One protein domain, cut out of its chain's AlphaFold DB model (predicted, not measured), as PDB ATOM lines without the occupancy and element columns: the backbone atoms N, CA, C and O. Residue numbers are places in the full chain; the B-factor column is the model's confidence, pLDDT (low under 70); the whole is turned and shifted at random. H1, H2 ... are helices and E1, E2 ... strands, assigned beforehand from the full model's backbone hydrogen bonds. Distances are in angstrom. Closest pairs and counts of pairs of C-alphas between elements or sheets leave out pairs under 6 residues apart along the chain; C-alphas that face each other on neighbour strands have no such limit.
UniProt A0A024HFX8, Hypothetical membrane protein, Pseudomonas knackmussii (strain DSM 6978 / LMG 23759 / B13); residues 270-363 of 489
ATOM      1  N   GLN A 270      14.678 -47.531  13.294       74.69
ATOM      2  CA  GLN A 270      15.704 -46.505  13.392       74.69
ATOM      3  C   GLN A 270      16.967 -47.120  13.994       74.69
ATOM      4  O   GLN A 270      16.925 -47.763  15.044       74.69
ATOM      5  N   VAL A 271      18.101 -46.927  13.323       74.38
ATOM      6  CA  VAL A 271      19.412 -47.344  13.829       74.38
ATOM      7  C   VAL A 271      20.200 -46.097  14.173       74.38
ATOM      8  O   VAL A 271      20.517 -45.306  13.287       74.38
ATOM      9  N   SER A 272      20.526 -45.958  15.451       75.88
ATOM     10  CA  SER A 272      21.215 -44.806  16.015       75.88
ATOM     11  C   SER A 272      22.544 -45.241  16.621       75.88
ATOM     12  O   SER A 272      22.652 -46.314  17.215       75.88
ATOM     13  N   VAL A 273      23.560 -44.397  16.521       76.19
ATOM     14  CA  VAL A 273      24.855 -44.621  17.163       76.19
ATOM     15  C   VAL A 273      25.283 -43.350  17.879       76.19
ATOM     16  O   VAL A 273      25.101 -42.255  17.346       76.19
ATOM     17  N   ASP A 274      25.861 -43.481  19.070       77.19
ATOM     18  CA  ASP A 274      26.618 -42.388  19.682       77.19
ATOM     19  C   ASP A 274      27.789 -42.012  18.761       77.19
ATOM     20  O   ASP A 274      28.709 -42.806  18.542       77.19
ATOM     21  N   GLN A 275      27.713 -40.827  18.154       77.31
ATOM     22  CA  GLN A 275      28.637 -40.430  17.099       77.31
ATOM     23  C   GLN A 275      30.091 -40.313  17.606       77.31
ATOM     24  O   GLN A 275      30.953 -40.973  17.019       77.31
ATOM     25  N   PRO A 276      30.396 -39.540  18.670       79.31
ATOM     26  CA  PRO A 276      31.751 -39.478  19.220       79.31
ATOM     27  C   PRO A 276      32.313 -40.853  19.593       79.31
ATOM     28  O   PRO A 276      33.432 -41.196  19.205       79.31
ATOM     29  N   ALA A 277      31.524 -41.677  20.287       77.50
ATOM     30  CA  ALA A 277      31.980 -42.994  20.709       77.50
ATOM     31  C   ALA A 277      32.201 -43.943  19.514       77.50
ATOM     32  O   ALA A 277      33.111 -44.775  19.549       77.50
ATOM     33  N   PHE A 278      31.426 -43.804  18.434       79.00
ATOM     34  CA  PHE A 278      31.618 -44.548  17.186       79.00
ATOM     35  C   PHE A 278      32.887 -44.168  16.451       79.00
ATOM     36  O   PHE A 278      33.655 -45.049  16.063       79.00
ATOM     37  N   GLU A 279      33.115 -42.870  16.281       82.62
ATOM     38  CA  GLU A 279      34.320 -42.338  15.653       82.62
ATOM     39  C   GLU A 279      35.575 -42.867  16.367       82.62
ATOM     40  O   GLU A 279      36.480 -43.413  15.728       82.62
ATOM     41  N   ASP A 280      35.591 -42.812  17.701       84.75
ATOM     42  CA  ASP A 280      36.689 -43.333  18.519       84.75
ATOM     43  C   ASP A 280      36.819 -44.861  18.446       84.75
ATOM     44  O   ASP A 280      37.931 -45.391  18.333       84.75
ATOM     45  N   ALA A 281      35.703 -45.593  18.468       80.62
ATOM     46  CA  ALA A 281      35.709 -47.049  18.376       80.62
ATOM     47  C   ALA A 281      36.222 -47.549  17.017       80.62
ATOM     48  O   ALA A 281      36.968 -48.533  16.976       80.62
ATOM     49  N   VAL A 282      35.862 -46.886  15.914       84.56
ATOM     50  CA  VAL A 282      36.350 -47.222  14.569       84.56
ATOM     51  C   VAL A 282      37.846 -46.941  14.463       84.56
ATOM     52  O   VAL A 282      38.590 -47.831  14.052       84.56
ATOM     53  N   VAL A 283      38.310 -45.763  14.899       87.81
ATOM     54  CA  VAL A 283      39.746 -45.427  14.915       87.81
ATOM     55  C   VAL A 283      40.534 -46.448  15.733       87.81
ATOM     56  O   VAL A 283      41.538 -46.985  15.259       87.81
ATOM     57  N   LYS A 284      40.054 -46.781  16.938       86.81
ATOM     58  CA  LYS A 284      40.668 -47.800  17.791       86.81
ATOM     59  C   LYS A 284      40.742 -49.153  17.082       86.81
ATOM     60  O   LYS A 284      41.802 -49.771  17.062       86.81
ATOM     61  N   ARG A 285      39.646 -49.598  16.461       83.50
ATOM     62  CA  ARG A 285      39.577 -50.894  15.775       83.50
ATOM     63  C   ARG A 285      40.506 -50.967  14.565       83.50
ATOM     64  O   ARG A 285      41.138 -51.999  14.356       83.50
ATOM     65  N   VAL A 286      40.598 -49.891  13.786       87.25
ATOM     66  CA  VAL A 286      41.517 -49.794  12.645       87.25
ATOM     67  C   VAL A 286      42.963 -49.844  13.133       87.25
ATOM     68  O   VAL A 286      43.740 -50.650  12.632       87.25
ATOM     69  N   ASN A 287      43.307 -49.078  14.171       89.62
ATOM     70  CA  ASN A 287      44.644 -49.104  14.764       89.62
ATOM     71  C   ASN A 287      45.021 -50.487  15.326       89.62
ATOM     72  O   ASN A 287      46.163 -50.901  15.168       89.62
ATOM     73  N   GLU A 288      44.080 -51.225  15.926       87.44
ATOM     74  CA  GLU A 288      44.296 -52.607  16.391       87.44
ATOM     75  C   GLU A 288      44.556 -53.604  15.244       87.44
ATOM     76  O   GLU A 288      45.209 -54.625  15.451       87.44
ATOM     77  N   GLN A 289      44.024 -53.347  14.045       87.62
ATOM     78  CA  GLN A 289      44.172 -54.225  12.875       87.62
ATOM     79  C   GLN A 289      45.427 -53.911  12.050       87.62
ATOM     80  O   GLN A 289      45.889 -54.753  11.275       87.62
ATOM     81  N   LEU A 290      45.976 -52.706  12.191       87.75
ATOM     82  CA  LEU A 290      47.157 -52.265  11.467       87.75
ATOM     83  C   LEU A 290      48.435 -52.616  12.234       87.75
ATOM     84  O   LEU A 290      48.524 -52.479  13.448       87.75
ATOM     85  N   LYS A 291      49.483 -53.015  11.501       87.56
ATOM     86  CA  LYS A 291      50.826 -53.208  12.083       87.56
ATOM     87  C   LYS A 291      51.459 -51.894  12.550       87.56
ATOM     88  O   LYS A 291      52.326 -51.905  13.417       87.56
ATOM     89  N   THR A 292      51.044 -50.780  11.954       90.19
ATOM     90  CA  THR A 292      51.483 -49.430  12.301       90.19
ATOM     91  C   THR A 292      50.233 -48.574  12.490       90.19
ATOM     92  O   THR A 292      49.427 -48.517  11.559       90.19
ATOM     93  N   PRO A 293      50.036 -47.942  13.662       89.75
ATOM     94  CA  PRO A 293      48.879 -47.087  13.902       89.75
ATOM     95  C   PRO A 293      48.819 -45.915  12.918       89.75
ATOM     96  O   PRO A 293      49.851 -45.432  12.451       89.75
ATOM     97  N   LEU A 294      47.607 -45.434  12.647       91.44
ATOM     98  CA  LEU A 294      47.378 -44.217  11.869       91.44
ATOM     99  C   LEU A 294      48.005 -43.000  12.568       91.44
ATOM    100  O   LEU A 294      47.955 -42.898  13.798       91.44
ATOM    101  N   SER A 295      48.537 -42.047  11.796       93.50
ATOM    102  CA  SER A 295      48.976 -40.750  12.333       93.50
ATOM    103  C   SER A 295      47.788 -39.926  12.852       93.50
ATOM    104  O   SER A 295      46.645 -40.191  12.488       93.50
ATOM    105  N   ALA A 296      48.037 -38.907  13.681       92.31
ATOM    106  CA  ALA A 296      46.970 -38.046  14.211       92.31
ATOM    107  C   ALA A 296      46.118 -37.416  13.091       92.31
ATOM    108  O   ALA A 296      44.891 -37.470  13.153       92.31
ATOM    109  N   ASP A 297      46.763 -36.931  12.027       92.38
ATOM    110  CA  ASP A 297      46.079 -36.348  10.867       92.38
ATOM    111  C   ASP A 297      45.216 -37.384  10.128       92.38
ATOM    112  O   ASP A 297      44.103 -37.085   9.703       92.38
ATOM    113  N   GLN A 298      45.688 -38.631  10.016       91.00
ATOM    114  CA  GLN A 298      44.932 -39.725   9.394       91.00
ATOM    115  C   GLN A 298      43.755 -40.188  10.257       91.00
ATOM    116  O   GLN A 298      42.696 -40.517   9.727       91.00
ATOM    117  N   GLN A 299      43.924 -40.209  11.582       91.56
ATOM    118  CA  GLN A 299      42.834 -40.500  12.511       91.56
ATOM    119  C   GLN A 299      41.754 -39.423  12.416       91.56
ATOM    120  O   GLN A 299      40.578 -39.762  12.327       91.56
ATOM    121  N   GLN A 300      42.142 -38.146  12.360       91.56
ATOM    122  CA  GLN A 300      41.193 -37.045  12.208       91.56
ATOM    123  C   GLN A 300      40.476 -37.093  10.851       91.56
ATOM    124  O   GLN A 300      39.253 -37.023  10.818       91.56
ATOM    125  N   ALA A 301      41.199 -37.332   9.752       89.44
ATOM    126  CA  ALA A 301      40.596 -37.483   8.426       89.44
ATOM    127  C   ALA A 301      39.587 -38.647   8.359       89.44
ATOM    128  O   ALA A 301      38.545 -38.544   7.704       89.44
ATOM    129  N   LEU A 302      39.863 -39.753   9.062       87.81
ATOM    130  CA  LEU A 302      38.925 -40.867   9.190       87.81
ATOM    131  C   LEU A 302      37.669 -40.454   9.971       87.81
ATOM    132  O   LEU A 302      36.563 -40.722   9.504       87.81
ATOM    133  N   LYS A 303      37.817 -39.770  11.111       88.31
ATOM    134  CA  LYS A 303      36.679 -39.245  11.887       88.31
ATOM    135  C   LYS A 303      35.821 -38.285  11.065       88.31
ATOM    136  O   LYS A 303      34.607 -38.446  11.018       88.31
ATOM    137  N   ASP A 304      36.445 -37.360  10.340       87.94
ATOM    138  CA  ASP A 304      35.743 -36.400   9.483       87.94
ATOM    139  C   ASP A 304      34.968 -37.105   8.354       87.94
ATOM    140  O   ASP A 304      33.839 -36.728   8.036       87.94
ATOM    141  N   THR A 305      35.525 -38.187   7.796       84.81
ATOM    142  CA  THR A 305      34.846 -39.022   6.789       84.81
ATOM    143  C   THR A 305      33.631 -39.750   7.373       84.81
ATOM    144  O   THR A 305      32.579 -39.802   6.730       84.81
ATOM    145  N   LEU A 306      33.750 -40.294   8.590       80.50
ATOM    146  CA  LEU A 306      32.640 -40.946   9.299       80.50
ATOM    147  C   LEU A 306      31.534 -39.938   9.630       80.50
ATOM    148  O   LEU A 306      30.358 -40.209   9.390       80.50
ATOM    149  N   LYS A 307      31.912 -38.742  10.088       80.88
ATOM    150  CA  LYS A 307      31.001 -37.626  10.355       80.88
ATOM    151  C   LYS A 307      30.249 -37.170   9.106       80.88
ATOM    152  O   LYS A 307      29.065 -36.865   9.198       80.88
ATOM    153  N   ALA A 308      30.895 -37.156   7.941       77.31
ATOM    154  CA  ALA A 308      30.246 -36.790   6.681       77.31
ATOM    155  C   ALA A 308      29.159 -37.790   6.235       77.31
ATOM    156  O   ALA A 308      28.241 -37.407   5.516       77.31
ATOM    157  N   HIS A 309      29.231 -39.050   6.680       72.31
ATOM    158  CA  HIS A 309      28.223 -40.086   6.399       72.31
ATOM    159  C   HIS A 309      27.114 -40.148   7.458       72.31
ATOM    160  O   HIS A 309      26.272 -41.046   7.440       72.31
ATOM    161  N   CYS A 310      27.122 -39.205   8.394       70.56
ATOM    162  CA  CYS A 310      26.260 -39.204   9.551       70.56
ATOM    163  C   CYS A 310      25.097 -38.224   9.367       70.56
ATOM    164  O   CYS A 310      25.293 -37.008   9.383       70.56
ATOM    165  N   ASN A 311      23.866 -38.733   9.253       66.25
ATOM    166  CA  ASN A 311      22.683 -37.879   9.334       66.25
ATOM    167  C   ASN A 311      22.430 -37.539  10.806       66.25
ATOM    168  O   ASN A 311      21.862 -38.334  11.561       66.25
ATOM    169  N   GLN A 312      22.908 -36.368  11.232       60.59
ATOM    170  CA  GLN A 312      22.785 -35.926  12.617       60.59
ATOM    171  C   GLN A 312      21.324 -35.652  12.970       60.59
ATOM    172  O   GLN A 312      20.710 -34.713  12.465       60.59
ATOM    173  N   THR A 313      20.785 -36.440  13.898       54.50
ATOM    174  CA  THR A 313      19.500 -36.151  14.539       54.50
ATOM    175  C   THR A 313      19.735 -36.129  16.047       54.50
ATOM    176  O   THR A 313      20.049 -37.156  16.639       54.50
ATOM    177  N   ALA A 314      19.632 -34.951  16.673       53.19
ATOM    178  CA  ALA A 314      19.708 -34.778  18.131       53.19
ATOM    179  C   ALA A 314      20.936 -35.428  18.828       53.19
ATOM    180  O   ALA A 314      20.801 -36.017  19.896       53.19
ATOM    181  N   GLY A 315      22.137 -35.325  18.240       52.12
ATOM    182  CA  GLY A 315      23.384 -35.844  18.834       52.12
ATOM    183  C   GLY A 315      23.664 -37.333  18.585       52.12
ATOM    184  O   GLY A 315      24.727 -37.819  18.959       52.12
ATOM    185  N   LEU A 316      22.753 -38.040  17.909       60.56
ATOM    186  CA  LEU A 316      22.937 -39.417  17.459       60.56
ATOM    187  C   LEU A 316      23.186 -39.462  15.949       60.56
ATOM    188  O   LEU A 316      22.580 -38.718  15.170       60.56
ATOM    189  N   CYS A 317      24.061 -40.377  15.545       64.69
ATOM    190  CA  CYS A 317      24.296 -40.724  14.157       64.69
ATOM    191  C   CYS A 317      23.254 -41.731  13.680       64.69
ATOM    192  O   CYS A 317      23.260 -42.865  14.158       64.69
ATOM    193  N   SER A 318      22.375 -41.354  12.747       61.78
ATOM    194  CA  SER A 318      21.461 -42.313  12.115       61.78
ATOM    195  C   SER A 318      21.986 -42.716  10.742       61.78
ATOM    196  O   SER A 318      22.135 -41.869   9.863       61.78
ATOM    197  N   GLY A 319      22.271 -44.009  10.555       53.41
ATOM    198  CA  GLY A 319      22.643 -44.580   9.250       53.41
ATOM    199  C   GLY A 319      21.438 -44.978   8.387       53.41
ATOM    200  O   GLY A 319      21.595 -45.282   7.209       53.41
ATOM    201  N   LEU A 320      20.238 -44.979   8.976       58.75
ATOM    202  CA  LEU A 320      18.960 -45.243   8.312       58.75
ATOM    203  C   LEU A 320      18.109 -43.962   8.251       58.75
ATOM    204  O   LEU A 320      18.372 -43.029   9.024       58.75
ATOM    205  N   PRO A 321      17.093 -43.898   7.363       54.78
ATOM    206  CA  PRO A 321      16.143 -42.789   7.335       54.78
ATOM    207  C   PRO A 321      15.553 -42.544   8.727       54.78
ATOM    208  O   PRO A 321      15.306 -43.486   9.482       54.78
ATOM    209  N   THR A 322      15.318 -41.278   9.079       61.72
ATOM    210  CA  THR A 322      14.491 -40.949  10.247       61.72
ATOM    211  C   THR A 322      13.147 -41.655  10.117       61.72
ATOM    212  O   THR A 322      12.634 -41.736   9.001       61.72
ATOM    213  N   LEU A 323      12.565 -42.115  11.231       66.62
ATOM    214  CA  LEU A 323      11.206 -42.664  11.231       66.62
ATOM    215  C   LEU A 323      10.286 -41.758  10.404       66.62
ATOM    216  O   LEU A 323      10.270 -40.541  10.616       66.62
ATOM    217  N   GLY A 324       9.549 -42.349   9.459       61.56
ATOM    218  CA  GLY A 324       8.706 -41.593   8.538       61.56
ATOM    219  C   GLY A 324       7.750 -40.655   9.281       61.56
ATOM    220  O   GLY A 324       7.294 -40.955  10.385       61.56
ATOM    221  N   GLN A 325       7.451 -39.497   8.694       67.75
ATOM    222  CA  GLN A 325       6.520 -38.518   9.282       67.75
ATOM    223  C   GLN A 325       5.046 -38.908   9.080       67.75
ATOM    224  O   GLN A 325       4.150 -38.287   9.650       67.75
ATOM    225  N   SER A 326       4.785 -39.917   8.246       70.94
ATOM    226  CA  SER A 326       3.456 -40.477   8.011       70.94
ATOM    227  C   SER A 326       2.966 -41.264   9.225       70.94
ATOM    228  O   SER A 326       3.736 -42.002   9.837       70.94
ATOM    229  N   GLY A 327       1.676 -41.151   9.519       85.56
ATOM    230  CA  GLY A 327       0.962 -41.970  10.491       85.56
ATOM    231  C   GLY A 327      -0.416 -42.326   9.946       85.56
ATOM    232  O   GLY A 327      -0.910 -41.680   9.016       85.56
ATOM    233  N   PHE A 328      -1.045 -43.346  10.523       93.31
ATOM    234  CA  PHE A 328      -2.447 -43.613  10.246       93.31
ATOM    235  C   PHE A 328      -3.297 -42.487  10.837       93.31
ATOM    236  O   PHE A 328      -3.203 -42.186  12.025       93.31
ATOM    237  N   VAL A 329      -4.166 -41.897  10.024       95.06
ATOM    238  CA  VAL A 329      -5.111 -40.865  10.438       95.06
ATOM    239  C   VAL A 329      -6.521 -41.352  10.137       95.06
ATOM    240  O   VAL A 329      -6.875 -41.551   8.972       95.06
ATOM    241  N   SER A 330      -7.343 -41.518  11.173       94.75
ATOM    242  CA  SER A 330      -8.741 -41.929  11.006       94.75
ATOM    243  C   SER A 330      -9.542 -40.905  10.198       94.75
ATOM    244  O   SER A 330      -9.132 -39.752  10.027       94.75
ATOM    245  N   ILE A 331     -10.739 -41.287   9.746       93.38
ATOM    246  CA  ILE A 331     -11.662 -40.369   9.057       93.38
ATOM    247  C   ILE A 331     -11.976 -39.106   9.884       93.38
ATOM    248  O   ILE A 331     -12.215 -38.050   9.300       93.38
ATOM    249  N   PHE A 332     -11.865 -39.193  11.220       91.38
ATOM    250  CA  PHE A 332     -12.053 -38.095  12.177       91.38
ATOM    251  C   PHE A 332     -10.769 -37.353  12.581       91.38
ATOM    252  O   PHE A 332     -10.807 -36.442  13.404       91.38
ATOM    253  N   GLY A 333      -9.620 -37.687  11.989       89.19
ATOM    254  CA  GLY A 333      -8.358 -36.990  12.249       89.19
ATOM    255  C   GLY A 333      -7.576 -37.504  13.461       89.19
ATOM    256  O   GLY A 333      -6.596 -36.872  13.852       89.19
ATOM    257  N   GLN A 334      -7.969 -38.636  14.057       91.06
ATOM    258  CA  GLN A 334      -7.182 -39.265  15.120       91.06
ATOM    259  C   GLN A 334      -5.930 -39.892  14.512       91.06
ATOM    260  O   GLN A 334      -6.043 -40.747  13.637       91.06
ATOM    261  N   ASN A 335      -4.755 -39.471  14.978       91.81
ATOM    262  CA  ASN A 335      -3.474 -39.954  14.476       91.81
ATOM    263  C   ASN A 335      -2.923 -41.073  15.373       91.81
ATOM    264  O   ASN A 335      -2.711 -40.860  16.570       91.81
ATOM    265  N   LEU A 336      -2.661 -42.242  14.790       90.69
ATOM    266  CA  LEU A 336      -1.937 -43.345  15.409       90.69
ATOM    267  C   LEU A 336      -0.709 -43.665  14.564       90.69
ATOM    268  O   LEU A 336      -0.789 -43.858  13.354       90.69
ATOM    269  N   GLN A 337       0.431 -43.791  15.226       88.00
ATOM    270  CA  GLN A 337       1.686 -44.119  14.568       88.00
ATOM    271  C   GLN A 337       2.465 -45.106  15.418       88.00
ATOM    272  O   GLN A 337       2.544 -44.967  16.644       88.00
ATOM    273  N   PHE A 338       3.092 -46.076  14.762       85.31
ATOM    274  CA  PHE A 338       4.061 -46.929  15.416       85.31
ATOM    275  C   PHE A 338       5.235 -46.066  15.892       85.31
ATOM    276  O   PHE A 338       5.762 -45.241  15.144       85.31
ATOM    277  N   ALA A 339       5.652 -46.219  17.147       81.12
ATOM    278  CA  ALA A 339       6.756 -45.419  17.686       81.12
ATOM    279  C   ALA A 339       8.132 -45.825  17.120       81.12
ATOM    280  O   ALA A 339       9.108 -45.125  17.365       81.12
ATOM    281  N   GLY A 340       8.191 -46.906  16.340       78.44
ATOM    282  CA  GLY A 340       9.418 -47.426  15.757       78.44
ATOM    283  C   GLY A 340      10.167 -48.362  16.699       78.44
ATOM    284  O   GLY A 340       9.922 -48.407  17.904       78.44
ATOM    285  N   VAL A 341      11.077 -49.140  16.132       78.19
ATOM    286  CA  VAL A 341      12.082 -49.915  16.853       78.19
ATOM    287  C   VAL A 341      13.381 -49.130  16.782       78.19
ATOM    288  O   VAL A 341      13.835 -48.811  15.688       78.19
ATOM    289  N   ASN A 342      13.984 -48.833  17.930       76.19
ATOM    290  CA  ASN A 342      15.261 -48.132  17.985       76.19
ATOM    291  C   ASN A 342      16.364 -49.123  18.339       76.19
ATOM    292  O   ASN A 342      16.343 -49.742  19.408       76.19
ATOM    293  N   LEU A 343      17.333 -49.252  17.444       75.25
ATOM    294  CA  LEU A 343      18.560 -50.000  17.655       75.25
ATOM    295  C   LEU A 343      19.675 -48.998  17.951       75.25
ATOM    296  O   LEU A 343      20.088 -48.261  17.059       75.25
ATOM    297  N   VAL A 344      20.151 -48.956  19.193       74.81
ATOM    298  CA  VAL A 344      21.184 -48.003  19.617       74.81
ATOM    299  C   VAL A 344      22.506 -48.726  19.835       74.81
ATOM    300  O   VAL A 344      22.568 -49.676  20.615       74.81
ATOM    301  N   PHE A 345      23.568 -48.276  19.171       72.12
ATOM    302  CA  PHE A 345      24.942 -48.710  19.434       72.12
ATOM    303  C   PHE A 345      25.688 -47.655  20.253       72.12
ATOM    304  O   PHE A 345      25.506 -46.458  20.041       72.12
ATOM    305  N   GLY A 346      26.566 -48.111  21.147       63.19
ATOM    306  CA  GLY A 346      27.328 -47.227  22.024       63.19
ATOM    307  C   GLY A 346      26.529 -46.769  23.239       63.19
ATOM    308  O   GLY A 346      25.906 -45.719  23.233       63.19
ATOM    309  N   ASP A 347      26.574 -47.564  24.305       58.56
ATOM    310  CA  ASP A 347      26.383 -47.043  25.659       58.56
ATOM    311  C   ASP A 347      27.765 -46.610  26.165       58.56
ATOM    312  O   ASP A 347      28.652 -47.465  26.290       58.56
ATOM    313  N   GLU A 348      27.952 -45.309  26.433       49.53
ATOM    314  CA  GLU A 348      29.200 -44.695  26.930       49.53
ATOM    315  C   GLU A 348      29.792 -45.429  28.149       49.53
ATOM    316  O   GLU A 348      30.989 -45.337  28.421       49.53
ATOM    317  N   LYS A 349      28.974 -46.188  28.892       51.44
ATOM    318  CA  LYS A 349      29.377 -46.874  30.127       51.44
ATOM    319  C   LYS A 349      29.701 -48.355  29.954       51.44
ATOM    320  O   LYS A 349      30.121 -48.998  30.920       51.44
ATOM    321  N   SER A 350      29.521 -48.933  28.765       54.28
ATOM    322  CA  SER A 350      29.681 -50.377  28.570       54.28
ATOM    323  C   SER A 350      30.975 -50.736  27.827       54.28
ATOM    324  O   SER A 350      31.287 -50.208  26.763       54.28
ATOM    325  N   ALA A 351      31.689 -51.759  28.308       56.84
ATOM    326  CA  ALA A 351      32.832 -52.377  27.614       56.84
ATOM    327  C   ALA A 351      32.451 -53.086  26.286       56.84
ATOM    328  O   ALA A 351      33.233 -53.854  25.726       56.84
ATOM    329  N   LYS A 352      31.218 -52.897  25.810       61.00
ATOM    330  CA  LYS A 352      30.555 -53.644  24.742       61.00
ATOM    331  C   LYS A 352      29.902 -52.670  23.755       61.00
ATOM    332  O   LYS A 352      28.768 -52.883  23.356       61.00
ATOM    333  N   PHE A 353      30.643 -51.648  23.324       64.94
ATOM    334  CA  PHE A 353      30.227 -50.654  22.320       64.94
ATOM    335  C   PHE A 353      29.508 -51.267  21.094       64.94
ATOM    336  O   PHE A 353      28.498 -50.754  20.626       64.94
ATOM    337  N   TRP A 354      29.981 -52.432  20.636       67.88
ATOM    338  CA  TRP A 354      29.429 -53.181  19.498       67.88
ATOM    339  C   TRP A 354      28.205 -54.052  19.816       67.88
ATOM    340  O   TRP A 354      27.765 -54.819  18.960       67.88
ATOM    341  N   LYS A 355      27.665 -53.997  21.037       70.69
ATOM    342  CA  LYS A 355      26.410 -54.671  21.377       70.69
ATOM    343  C   LYS A 355      25.265 -53.672  21.264       70.69
ATOM    344  O   LYS A 355      25.190 -52.777  22.101       70.69
ATOM    345  N   PRO A 356      24.383 -53.821  20.266       72.38
ATOM    346  CA  PRO A 356      23.246 -52.933  20.147       72.38
ATOM    347  C   PRO A 356      22.263 -53.164  21.295       72.38
ATOM    348  O   PRO A 356      21.985 -54.306  21.674       72.38
ATOM    349  N   THR A 357      21.697 -52.075  21.795       73.31
ATOM    350  CA  THR A 357      20.519 -52.094  22.657       73.31
ATOM    351  C   THR A 357      19.292 -51.906  21.778       73.31
ATOM    352  O   THR A 357      19.148 -50.889  21.101       73.31
ATOM    353  N   LEU A 358      18.410 -52.904  21.775       77.31
ATOM    354  CA  LEU A 358      17.124 -52.839  21.096       77.31
ATOM    355  C   LEU A 358      16.084 -52.265  22.057       77.31
ATOM    356  O   LEU A 358      15.891 -52.802  23.148       77.31
ATOM    357  N   SER A 359      15.381 -51.219  21.640       79.00
ATOM    358  CA  SER A 359      14.170 -50.759  22.315       79.00
ATOM    359  C   SER A 359      13.002 -50.782  21.337       79.00
ATOM    360  O   SER A 359      13.098 -50.306  20.207       79.00
ATOM    361  N   SER A 360      11.900 -51.388  21.763       78.00
ATOM    362  CA  SER A 360      10.665 -51.483  20.993       78.00
ATOM    363  C   SER A 360       9.477 -51.144  21.892       78.00
ATOM    364  O   SER A 360       9.558 -51.359  23.107       78.00
ATOM    365  N   PRO A 361       8.353 -50.670  21.331       77.69
ATOM    366  CA  PRO A 361       7.133 -50.463  22.095       77.69
ATOM    367  C   PRO A 361       6.699 -51.765  22.763       77.69
ATOM    368  O   PRO A 361       6.856 -52.851  22.197       77.69
ATOM    369  N   SER A 362       6.153 -51.668  23.974       78.06
ATOM    370  CA  SER A 362       5.617 -52.843  24.652       78.06
ATOM    371  C   SER A 362       4.396 -53.379  23.899       78.06
ATOM    372  O   SER A 362       3.637 -52.627  23.280       78.06
ATOM    373  N   VAL A 363       4.170 -54.692  23.979       71.00
ATOM    374  CA  VAL A 363       3.007 -55.335  23.338       71.00
ATOM    375  C   VAL A 363       1.688 -54.770  23.886       71.00
ATOM    376  O   VAL A 363       0.724 -54.650  23.136       71.00
TER     377      VAL A 363
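What this domain is: This is residues 270 to 363 of the 489 residues of the protein "Hypothetical membrane protein" of Pseudomonas knackmussii (strain DSM 6978 / LMG 23759 / B13) (UniProt A0A024HFX8). A small, twisted sheet of five short strands sits in the middle of a long, thin shape: beyond one end of it the two helices H1 and H2 run out and back, and beyond the other end the long loop of residues 319 to 340 reaches away as a thin arm. The helices at one end and this loop at the other make the length, and the spans are 64 by 26 by 17 A. The printed part has 94 residues, with two named helices and five named strands in the order E1, H1, H2, E2, E3, E4, E5. The sheet is mixed, with its strands in the order E2, E3, E1, E4, E5, and the class is mixed, helices and strands. The whole is loose, with a radius of gyration of the C-alphas of 17.7 A.

Where its parts are: Find C-alpha 270 at (15.704, -46.505, 13.392); from there strand E1, residues 270 to 274, runs 13.3 A. Helix H1, residues 275 to 289, follows at once and measures 21.2 A, ending at C-alpha 289 at (44.172, -54.225, 12.875). Read on to helix H2, residues 296 to 308, 18.4 A from first to last C-alpha. Next come two strands of three residues, E2 at residues 311 to 313 and E3 at residues 316 to 318, each 6.3 A long. After residues 319 to 340, which hold no named element, look for strand E4, residues 341 to 345, 13.2 A long. Strand E5, residues 357 to 359, measures 6.5 A and ends at C-alpha 359 at (14.170, -50.759, 22.315).

How they stand to each other: Begin with the sheet, where E1 and E4 are parallel neighbours at 23 degrees; N 270 and O 341, 2.8 A apart, and N 343 and O 270, 2.9 A apart, are within hydrogen-bond range. On the other side of E1 from E4 you find E3, antiparallel to E1 at 139 degrees, with N 273 and O 317 at 2.8 A. E2 and E3 form a hairpin, antiparallel at 135 degrees, with N 316 and O 313 at 3.1 A. E4 and E5 form the other hairpin, antiparallel at 161 degrees, with N 357 and O 344 at 2.8 A. E2 and E5 are the edge strands, and from edge to edge the strands' lines turn by 120 degrees. E1, H1 with H2, and E2 make a split strand-helix-strand unit, two strands that run the same way with helices between them along the chain and E3 between them in the sheet; its crossover is right-handed. H1 is on the sheet but only grazes it, with its residues 275 to 279. H2 is not on the sheet, and it is only just apart from E3, the closest C-alphas being 8.3 A apart. H1 and H2 touch, run opposite ways and stand at a steep tilt of 48 degrees; their closest C-alphas, those of Glu 279 and Lys 303, are 5.4 A apart. In H1 and H2 every O i to N i+4 pair is within hydrogen-bond range.

The domain as a whole: Look at Lys 291 and Phe 332 for the two C-alphas farthest apart, 64.7 A. The printed part runs from 270 to 363 without a cut. The links E3 to E4, 22 residues, and E4 to E5, 11 residues, are long. Within the first of these, residues 328 to 329 make a short antiparallel pairing with residues 335 to 336. The mean pLDDT of the printed part is 77.2; 24 residues are under 70, namely 311 to 325 and 346 to 354.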